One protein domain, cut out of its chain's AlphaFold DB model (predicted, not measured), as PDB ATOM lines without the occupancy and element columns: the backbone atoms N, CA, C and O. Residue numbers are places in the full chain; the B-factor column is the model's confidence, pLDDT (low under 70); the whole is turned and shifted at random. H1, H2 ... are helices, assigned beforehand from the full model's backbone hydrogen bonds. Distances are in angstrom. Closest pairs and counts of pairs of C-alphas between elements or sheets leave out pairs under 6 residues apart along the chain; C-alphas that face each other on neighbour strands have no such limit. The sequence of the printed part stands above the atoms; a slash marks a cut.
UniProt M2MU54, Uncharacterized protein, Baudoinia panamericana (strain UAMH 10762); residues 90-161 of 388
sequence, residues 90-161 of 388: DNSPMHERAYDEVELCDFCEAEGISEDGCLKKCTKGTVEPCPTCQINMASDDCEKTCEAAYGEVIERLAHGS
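What this domain is: This is residues 90 to 161 of the 388 residues of an uncharacterized protein of Baudoinia panamericana (strain UAMH 10762) (UniProt M2MU54). The longest helix, H4, is crossed by the short helix H1 at one end of the domain, and a loop-rich part with the very short helix H3 makes the other end; H2 is a small helix to one side, near the first residue of H4. The long unnamed stretch from residue 112 to 130 runs from H2 past the beginning of H4 to H3. The printed part has 72 residues with four named helices, in the order H1, H2, H3, H4, and no named strand. The class is all helix, though under half of the residues, 33 of 72, are in named elements. The whole is only just compact, close to loose, with a radius of gyration of the C-alphas of 13.0 A and spans of 37 by 27 by 18 A.

Where its parts are: H1 is residues 94 to 101, 10.4 A from first to last C-alpha, and begins with the C-alpha of Met 94 at (118.925, 113.796, 186.871). H2 is residues 106 to 111, 8.7 A long. H3 is residues 131 to 135, 6.7 A long, with the C-alpha of Pro 131 at (125.260, 110.692, 212.705). H4 is residues 146 to 159, 19.8 A long, and ends with the C-alpha of His 159 at (123.533, 104.220, 190.974).

How they stand to each other: H1 and H4 touch, with 10 pairs of C-alphas within 8 A. Their closest C-alphas are those of Ala 98 and Val 153, 5.6 A apart. They run opposite ways at a steep tilt of 57 degrees. H2 and H4 are close but not clearly touching: their closest C-alphas, those of Cys 108 and Cys 146, are 7.2 A apart. The lines of H2 and H4 are about perpendicular, at 83 degrees. H1 and H2 are apart, although a tight link of 4 residues joins them. H3 touches no helix and is apart from H1, from H2 and from H4. In H1, H2, H3 and H4 every O i to N i+4 pair is within hydrogen-bond range.

The domain as a whole: The two C-alphas farthest apart are those of Gly 125 and Ser 161, at 39.5 A. The first and last printed C-alphas, those of Asp 90 and Ser 161, are 15.2 A apart. The printed part has no cut. The link from H2 to H3 is long, with 19 residues, and the link from H3 to H4 is short, with 10. The C-alphas of residues 112 to 130 lie 8 to 19 A from the mean of all C-alphas. The mean pLDDT of the printed part of this model is 90.7, and one residue, Met 137, is under 70.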
ATOM      1  N   ASP A  90     127.666 117.858 185.712       75.25
ATOM      2  CA  ASP A  90     126.805 118.698 186.572       75.25
ATOM      3  C   ASP A  90     125.465 119.143 185.932       75.25
ATOM      4  O   ASP A  90     124.643 119.786 186.577       75.25
ATOM      5  N   ASN A  91     125.225 118.836 184.652       71.69
ATOM      6  CA  ASN A  91     124.033 119.232 183.894       71.69
ATOM      7  C   ASN A  91     123.208 118.040 183.386       71.69
ATOM      8  O   ASN A  91     122.515 118.140 182.369       71.69
ATOM      9  N   SER A  92     123.287 116.891 184.053       80.88
ATOM     10  CA  SER A  92     122.463 115.744 183.679       80.88
ATOM     11  C   SER A  92     120.963 116.018 183.943       80.88
ATOM     12  O   SER A  92     120.617 116.697 184.916       80.88
ATOM     13  N   PRO A  93     120.028 115.436 183.156       87.75
ATOM     14  CA  PRO A  93     118.580 115.490 183.430       87.75
ATOM     15  C   PRO A  93     118.169 114.940 184.809       87.75
ATOM     16  O   PRO A  93     117.011 115.029 185.211       87.75
ATOM     17  N   MET A  94     119.109 114.327 185.527       89.75
ATOM     18  CA  MET A  94     118.925 113.796 186.871       89.75
ATOM     19  C   MET A  94     118.758 114.922 187.883       89.75
ATOM     20  O   MET A  94     117.992 114.759 188.825       89.75
ATOM     21  N   HIS A  95     119.400 116.072 187.653       89.62
ATOM     22  CA  HIS A  95     119.250 117.239 188.514       89.62
ATOM     23  C   HIS A  95     117.808 117.737 188.552       89.62
ATOM     24  O   HIS A  95     117.285 117.951 189.642       89.62
ATOM     25  N   GLU A  96     117.148 117.851 187.395       90.44
ATOM     26  CA  GLU A  96     115.736 118.250 187.303       90.44
ATOM     27  C   GLU A  96     114.826 117.247 188.022       90.44
ATOM     28  O   GLU A  96     114.019 117.635 188.861       90.44
ATOM     29  N   ARG A  97     115.024 115.944 187.785       92.62
ATOM     30  CA  ARG A  97     114.240 114.895 188.460       92.62
ATOM     31  C   ARG A  97     114.449 114.881 189.969       92.62
ATOM     32  O   ARG A  97     113.495 114.701 190.715       92.62
ATOM     33  N   ALA A  98     115.683 115.072 190.427       93.38
ATOM     34  CA  ALA A  98     115.972 115.132 191.851       93.38
ATOM     35  C   ALA A  98     115.315 116.348 192.509       93.38
ATOM     36  O   ALA A  98     114.819 116.226 193.623       93.38
ATOM     37  N   TYR A  99     115.257 117.494 191.820       92.75
ATOM     38  CA  TYR A  99     114.535 118.666 192.319       92.75
ATOM     39  C   TYR A  99     113.040 118.376 192.498       92.75
ATOM     40  O   TYR A  99     112.476 118.783 193.509       92.75
ATOM     41  N   ASP A 100     112.427 117.640 191.569       94.44
ATOM     42  CA  ASP A 100     111.008 117.271 191.649       94.44
ATOM     43  C   ASP A 100     110.710 116.232 192.751       94.44
ATOM     44  O   ASP A 100     109.606 116.194 193.293       94.44
ATOM     45  N   GLU A 101     111.673 115.365 193.081       95.75
ATOM     46  CA  GLU A 101     111.508 114.299 194.082       95.75
ATOM     47  C   GLU A 101     111.804 114.744 195.523       95.75
ATOM     48  O   GLU A 101     111.356 114.096 196.474       95.75
ATOM     49  N   VAL A 102     112.572 115.818 195.711       96.56
ATOM     50  CA  VAL A 102     113.011 116.270 197.036       96.56
ATOM     51  C   VAL A 102     112.022 117.277 197.605       96.56
ATOM     52  O   VAL A 102     111.823 118.361 197.069       96.56
ATOM     53  N   GLU A 103     111.474 116.970 198.778       96.38
ATOM     54  CA  GLU A 103     110.706 117.946 199.549       96.38
ATOM     55  C   GLU A 103     111.659 118.978 200.175       96.38
ATOM     56  O   GLU A 103     112.337 118.717 201.181       96.38
ATOM     57  N   LEU A 104     111.743 120.158 199.566       96.75
ATOM     58  CA  LEU A 104     112.526 121.276 200.086       96.75
ATOM     59  C   LEU A 104     111.836 121.907 201.304       96.75
ATOM     60  O   LEU A 104     110.631 121.795 201.493       96.75
ATOM     61  N   CYS A 105     112.617 122.539 202.180       97.19
ATOM     62  CA  CYS A 105     112.049 123.411 203.211       97.19
ATOM     63  C   CYS A 105     111.741 124.794 202.630       97.19
ATOM     64  O   CYS A 105     112.390 125.196 201.666       97.19
ATOM     65  N   ASP A 106     110.852 125.543 203.282       96.81
ATOM     66  CA  ASP A 106     110.392 126.867 202.841       96.81
ATOM     67  C   ASP A 106     111.537 127.812 202.440       96.81
ATOM     68  O   ASP A 106     111.450 128.525 201.441       96.81
ATOM     69  N   PHE A 107     112.644 127.803 203.194       96.50
ATOM     70  CA  PHE A 107     113.815 128.621 202.869       96.50
ATOM     71  C   PHE A 107     114.481 128.180 201.559       96.50
ATOM     72  O   PHE A 107     114.759 129.011 200.697       96.50
ATOM     73  N   CYS A 108     114.731 126.877 201.397       96.62
ATOM     74  CA  CYS A 108     115.406 126.347 200.211       96.62
ATOM     75  C   CYS A 108     114.522 126.386 198.959       96.62
ATOM     76  O   CYS A 108     115.044 126.473 197.852       96.62
ATOM     77  N   GLU A 109     113.202 126.332 199.117       94.44
ATOM     78  CA  GLU A 109     112.262 126.521 198.012       94.44
ATOM     79  C   GLU A 109     112.277 127.976 197.506       94.44
ATOM     80  O   GLU A 109     112.249 128.215 196.299       94.44
ATOM     81  N   ALA A 110     112.380 128.952 198.415       93.69
ATOM     82  CA  ALA A 110     112.389 130.373 198.070       93.69
ATOM     83  C   ALA A 110     113.742 130.872 197.527       93.69
ATOM     84  O   ALA A 110     113.778 131.607 196.538       93.69
ATOM     85  N   GLU A 111     114.849 130.489 198.170       93.19
ATOM     86  CA  GLU A 111     116.190 131.040 197.908       93.19
ATOM     87  C   GLU A 111     117.113 130.068 197.146       93.19
ATOM     88  O   GLU A 111     118.222 130.437 196.752       93.19
ATOM     89  N   GLY A 112     116.656 128.837 196.901       93.00
ATOM     90  CA  GLY A 112     117.464 127.744 196.368       93.00
ATOM     91  C   GLY A 112     118.122 126.899 197.463       93.00
ATOM     92  O   GLY A 112     118.165 127.262 198.640       93.00
ATOM     93  N   ILE A 113     118.635 125.729 197.073       91.75
ATOM     94  CA  ILE A 113     119.333 124.821 197.991       91.75
ATOM     95  C   ILE A 113     120.582 125.528 198.539       91.75
ATOM     96  O   ILE A 113     121.430 125.993 197.783       91.75
ATOM     97  N   SER A 114     120.659 125.637 199.866       91.25
ATOM     98  CA  SER A 114     121.751 126.286 200.589       91.25
ATOM     99  C   SER A 114     121.903 125.645 201.964       91.25
ATOM    100  O   SER A 114     120.912 125.500 202.684       91.25
ATOM    101  N   GLU A 115     123.129 125.293 202.351       85.81
ATOM    102  CA  GLU A 115     123.404 124.702 203.665       85.81
ATOM    103  C   GLU A 115     123.169 125.679 204.822       85.81
ATOM    104  O   GLU A 115     122.627 125.291 205.857       85.81
ATOM    105  N   ASP A 116     123.558 126.946 204.661       88.38
ATOM    106  CA  ASP A 116     123.597 127.922 205.758       88.38
ATOM    107  C   ASP A 116     122.209 128.346 206.244       88.38
ATOM    108  O   ASP A 116     122.020 128.617 207.431       88.38
ATOM    109  N   GLY A 117     121.226 128.385 205.342       91.12
ATOM    110  CA  GLY A 117     119.848 128.768 205.660       91.12
ATOM    111  C   GLY A 117     118.866 127.600 205.754       91.12
ATOM    112  O   GLY A 117     117.679 127.819 205.995       91.12
ATOM    113  N   CYS A 118     119.320 126.357 205.559       96.00
ATOM    114  CA  CYS A 118     118.419 125.211 205.520       96.00
ATOM    115  C   CYS A 118     117.742 124.970 206.877       96.00
ATOM    116  O   CYS A 118     118.391 124.619 207.863       96.00
ATOM    117  N   LEU A 119     116.407 125.039 206.907       95.75
ATOM    118  CA  LEU A 119     115.616 124.817 208.124       95.75
ATOM    119  C   LEU A 119     115.675 123.367 208.635       95.75
ATOM    120  O   LEU A 119     115.355 123.114 209.794       95.75
ATOM    121  N   LYS A 120     116.087 122.415 207.786       95.25
ATOM    122  CA  LYS A 120     116.276 121.005 208.164       95.25
ATOM    123  C   LYS A 120     117.667 120.719 208.752       95.25
ATOM    124  O   LYS A 120     117.888 119.624 209.270       95.25
ATOM    125  N   LYS A 121     118.605 121.678 208.705       95.12
ATOM    126  CA  LYS A 121     119.949 121.527 209.287       95.12
ATOM    127  C   LYS A 121     119.839 121.258 210.791       95.12
ATOM    128  O   LYS A 121     119.059 121.897 211.499       95.12
ATOM    129  N   CYS A 122     120.623 120.304 211.290       95.19
ATOM    130  CA  CYS A 122     120.678 120.030 212.724       95.19
ATOM    131  C   CYS A 122     121.198 121.268 213.463       95.19
ATOM    132  O   CYS A 122     122.199 121.866 213.075       95.19
ATOM    133  N   THR A 123     120.533 121.633 214.553       93.00
ATOM    134  CA  THR A 123     120.902 122.758 215.414       93.00
ATOM    135  C   THR A 123     121.166 122.278 216.835       93.00
ATOM    136  O   THR A 123     120.906 121.130 217.212       93.00
ATOM    137  N   LYS A 124     121.712 123.164 217.675       90.62
ATOM    138  CA  LYS A 124     121.959 122.825 219.074       90.62
ATOM    139  C   LYS A 124     120.644 122.523 219.795       90.62
ATOM    140  O   LYS A 124     119.819 123.412 219.963       90.62
ATOM    141  N   GLY A 125     120.491 121.284 220.260       86.81
ATOM    142  CA  GLY A 125     119.272 120.821 220.926       86.81
ATOM    143  C   GLY A 125     118.268 120.127 220.003       86.81
ATOM    144  O   GLY A 125     117.166 119.825 220.452       86.81
ATOM    145  N   THR A 126     118.625 119.841 218.742       90.31
ATOM    146  CA  THR A 126     117.854 118.904 217.912       90.31
ATOM    147  C   THR A 126     117.705 117.567 218.643       90.31
ATOM    148  O   THR A 126     118.691 117.020 219.131       90.31
ATOM    149  N   VAL A 127     116.470 117.060 218.726       92.56
ATOM    150  CA  VAL A 127     116.123 115.845 219.491       92.56
ATOM    151  C   VAL A 127     116.827 114.606 218.931       92.56
ATOM    152  O   VAL A 127     117.316 113.776 219.687       92.56
ATOM    153  N   GLU A 128     116.933 114.524 217.605       93.56
ATOM    154  CA  GLU A 128     117.610 113.441 216.891       93.56
ATOM    155  C   GLU A 128     118.604 114.042 215.886       93.56
ATOM    156  O   GLU A 128     118.250 114.257 214.723       93.56
ATOM    157  N   PRO A 129     119.827 114.406 216.302       93.12
ATOM    158  CA  PRO A 129     120.850 114.862 215.365       93.12
ATOM    159  C   PRO A 129     121.264 113.715 214.430       93.12
ATOM    160  O   PRO A 129     121.236 112.546 214.824       93.12
ATOM    161  N   CYS A 130     121.646 114.032 213.189       92.38
ATOM    162  CA  CYS A 130     122.195 113.028 212.271       92.38
ATOM    163  C   CYS A 130     123.541 112.472 212.776       92.38
ATOM    164  O   CYS A 130     124.182 113.128 213.605       92.38
ATOM    165  N   PRO A 131     123.996 111.303 212.285       88.25
ATOM    166  CA  PRO A 131     125.260 110.692 212.705       88.25
ATOM    167  C   PRO A 131     126.457 111.651 212.664       88.25
ATOM    168  O   PRO A 131     127.212 111.728 213.632       88.25
ATOM    169  N   THR A 132     126.586 112.466 211.613       88.25
ATOM    170  CA  THR A 132     127.654 113.475 211.525       88.25
ATOM    171  C   THR A 132     127.563 114.504 212.650       88.25
ATOM    172  O   THR A 132     128.541 114.763 213.354       88.25
ATOM    173  N   CYS A 133     126.373 115.065 212.875       90.25
ATOM    174  CA  CYS A 133     126.166 116.070 213.913       90.25
ATOM    175  C   CYS A 133     126.240 115.489 215.333       90.25
ATOM    176  O   CYS A 133     126.496 116.242 216.266       90.25
ATOM    177  N   GLN A 134     126.061 114.176 215.518       89.56
ATOM    178  CA  GLN A 134     126.316 113.507 216.801       89.56
ATOM    179  C   GLN A 134     127.801 113.534 217.172       89.56
ATOM    180  O   GLN A 134     128.132 113.692 218.346       89.56
ATOM    181  N   ILE A 135     128.686 113.400 216.181       85.81
ATOM    182  CA  ILE A 135     130.139 113.448 216.379       85.81
ATOM    183  C   ILE A 135     130.602 114.901 216.514       85.81
ATOM    184  O   ILE A 135     131.350 115.235 217.434       85.81
ATOM    185  N   ASN A 136     130.148 115.774 215.611       83.75
ATOM    186  CA  ASN A 136     130.503 117.187 215.602       83.75
ATOM    187  C   ASN A 136     129.322 118.062 215.152       83.75
ATOM    188  O   ASN A 136     128.994 118.151 213.973       83.75
ATOM    189  N   MET A 137     128.708 118.771 216.099       67.62
ATOM    190  CA  MET A 137     127.534 119.631 215.864       67.62
ATOM    191  C   MET A 137     127.809 120.845 214.963       67.62
ATOM    192  O   MET A 137     126.864 121.481 214.509       67.62
ATOM    193  N   ALA A 138     129.079 121.186 214.733       70.62
ATOM    194  CA  ALA A 138     129.494 122.254 213.827       70.62
ATOM    195  C   ALA A 138     129.994 121.713 212.476       70.62
ATOM    196  O   ALA A 138     130.711 122.421 211.778       70.62
ATOM    197  N   SER A 139     129.686 120.455 212.132       72.31
ATOM    198  CA  SER A 139     130.043 119.908 210.824       72.31
ATOM    199  C   SER A 139     129.209 120.578 209.739       72.31
ATOM    200  O   SER A 139     127.979 120.624 209.844       72.31
ATOM    201  N   ASP A 140     129.878 121.039 208.689       80.88
ATOM    202  CA  ASP A 140     129.215 121.510 207.473       80.88
ATOM    203  C   ASP A 140     128.471 120.343 206.781       80.88
ATOM    204  O   ASP A 140     127.389 120.529 206.241       80.88
ATOM    205  N   ASP A 141     128.919 119.099 206.994       86.12
ATOM    206  CA  ASP A 141     128.352 117.865 206.420       86.12
ATOM    207  C   ASP A 141     127.075 117.334 207.120       86.12
ATOM    208  O   ASP A 141     126.925 116.136 207.402       86.12
ATOM    209  N   CYS A 142     126.133 118.212 207.468       92.62
ATOM    210  CA  CYS A 142     124.884 117.792 208.101       92.62
ATOM    211  C   CYS A 142     123.989 117.001 207.128       92.62
ATOM    212  O   CYS A 142     123.370 117.562 206.232       92.62
ATOM    213  N   GLU A 143     123.805 115.700 207.376       92.19
ATOM    214  CA  GLU A 143     122.994 114.822 206.509       92.19
ATOM    215  C   GLU A 143     121.480 115.114 206.478       92.19
ATOM    216  O   GLU A 143     120.760 114.511 205.691       92.19
ATOM    217  N   LYS A 144     120.969 116.009 207.334       94.38
ATOM    218  CA  LYS A 144     119.542 116.385 207.339       94.38
ATOM    219  C   LYS A 144     119.224 117.608 206.479       94.38
ATOM    220  O   LYS A 144     118.056 117.970 206.373       94.38
ATOM    221  N   THR A 145     120.218 118.267 205.884       96.12
ATOM    222  CA  THR A 145     119.966 119.424 205.017       96.12
ATOM    223  C   THR A 145     119.183 119.020 203.762       96.12
ATOM    224  O   THR A 145     119.203 117.867 203.328       96.12
ATOM    225  N   CYS A 146     118.493 119.984 203.148       96.62
ATOM    226  CA  CYS A 146     117.878 119.790 201.833       96.62
ATOM    227  C   CYS A 146     118.923 119.439 200.766       96.62
ATOM    228  O   CYS A 146     118.605 118.684 199.858       96.62
ATOM    229  N   GLU A 147     120.156 119.936 200.897       94.69
ATOM    230  CA  GLU A 147     121.270 119.587 200.010       94.69
ATOM    231  C   GLU A 147     121.680 118.122 200.146       94.69
ATOM    232  O   GLU A 147     121.813 117.433 199.140       94.69
ATOM    233  N   ALA A 148     121.792 117.606 201.373       93.31
ATOM    234  CA  ALA A 148     122.091 116.197 201.600       93.31
ATOM    235  C   ALA A 148     120.977 115.281 201.065       93.31
ATOM    236  O   ALA A 148     121.274 114.284 200.406       93.31
ATOM    237  N   ALA A 149     119.708 115.640 201.295       95.44
ATOM    238  CA  ALA A 149     118.559 114.923 200.735       95.44
ATOM    239  C   ALA A 149     118.548 114.966 199.198       95.44
ATOM    240  O   ALA A 149     118.301 113.951 198.549       95.44
ATOM    241  N   TYR A 150     118.862 116.124 198.611       95.19
ATOM    242  CA  TYR A 150     118.999 116.281 197.168       95.19
ATOM    243  C   TYR A 150     120.121 115.418 196.598       95.19
ATOM    244  O   TYR A 150     119.893 114.651 195.664       95.19
ATOM    245  N   GLY A 151     121.305 115.476 197.209       92.81
ATOM    246  CA  GLY A 151     122.440 114.636 196.857       92.81
ATOM    247  C   GLY A 151     122.083 113.154 196.918       92.81
ATOM    248  O   GLY A 151     122.345 112.433 195.966       92.81
ATOM    249  N   GLU A 152     121.401 112.693 197.969       93.25
ATOM    250  CA  GLU A 152     120.975 111.293 198.088       93.25
ATOM    251  C   GLU A 152     120.043 110.846 196.950       93.25
ATOM    252  O   GLU A 152     120.199 109.738 196.429       93.25
ATOM    253  N   VAL A 153     119.112 111.703 196.521       94.75
ATOM    254  CA  VAL A 153     118.257 111.406 195.366       94.75
ATOM    255  C   VAL A 153     119.077 111.339 194.078       94.75
ATOM    256  O   VAL A 153     118.898 110.390 193.314       94.75
ATOM    257  N   ILE A 154     120.012 112.270 193.856       94.25
ATOM    258  CA  ILE A 154     120.932 112.220 192.707       94.25
ATOM    259  C   ILE A 154     121.721 110.909 192.711       94.25
ATOM    260  O   ILE A 154     121.742 110.211 191.697       94.25
ATOM    261  N   GLU A 155     122.324 110.542 193.845       93.75
ATOM    262  CA  GLU A 155     123.095 109.304 193.966       93.75
ATOM    263  C   GLU A 155     122.240 108.076 193.649       93.75
ATOM    264  O   GLU A 155     122.661 107.200 192.898       93.75
ATOM    265  N   ARG A 156     121.009 108.021 194.173       93.94
ATOM    266  CA  ARG A 156     120.076 106.919 193.913       93.94
ATOM    267  C   ARG A 156     119.704 106.822 192.437       93.94
ATOM    268  O   ARG A 156     119.666 105.718 191.894       93.94
ATOM    269  N   LEU A 157     119.406 107.954 191.800       92.75
ATOM    270  CA  LEU A 157     119.092 107.992 190.374       92.75
ATOM    271  C   LEU A 157     120.306 107.538 189.543       92.75
ATOM    272  O   LEU A 157     120.125 106.846 188.542       92.75
ATOM    273  N   ALA A 158     121.527 107.898 189.959       93.31
ATOM    274  CA  ALA A 158     122.773 107.596 189.253       93.31
ATOM    275  C   ALA A 158     123.259 106.158 189.463       93.31
ATOM    276  O   ALA A 158     123.764 105.545 188.531       93.31
ATOM    277  N   HIS A 159     123.050 105.567 190.639       91.00
ATOM    278  CA  HIS A 159     123.533 104.220 190.974       91.00
ATOM    279  C   HIS A 159     123.043 103.127 190.001       91.00
ATOM    280  O   HIS A 159     123.679 102.087 189.840       91.00
ATOM    281  N   GLY A 160     121.897 103.339 189.350       84.56
ATOM    282  CA  GLY A 160     121.332 102.408 188.376       84.56
ATOM    283  C   GLY A 160     121.648 102.721 186.913       84.56
ATOM    284  O   GLY A 160     121.188 101.978 186.048       84.56
ATOM    285  N   SER A 161     122.358 103.811 186.603       89.88
ATOM    286  CA  SER A 161     122.581 104.199 185.209       89.88
ATOM    287  C   SER A 161     123.747 103.430 184.593       89.88
ATOM    288  O   SER A 161     124.816 103.314 185.183       89.88
TER     289      SER A 161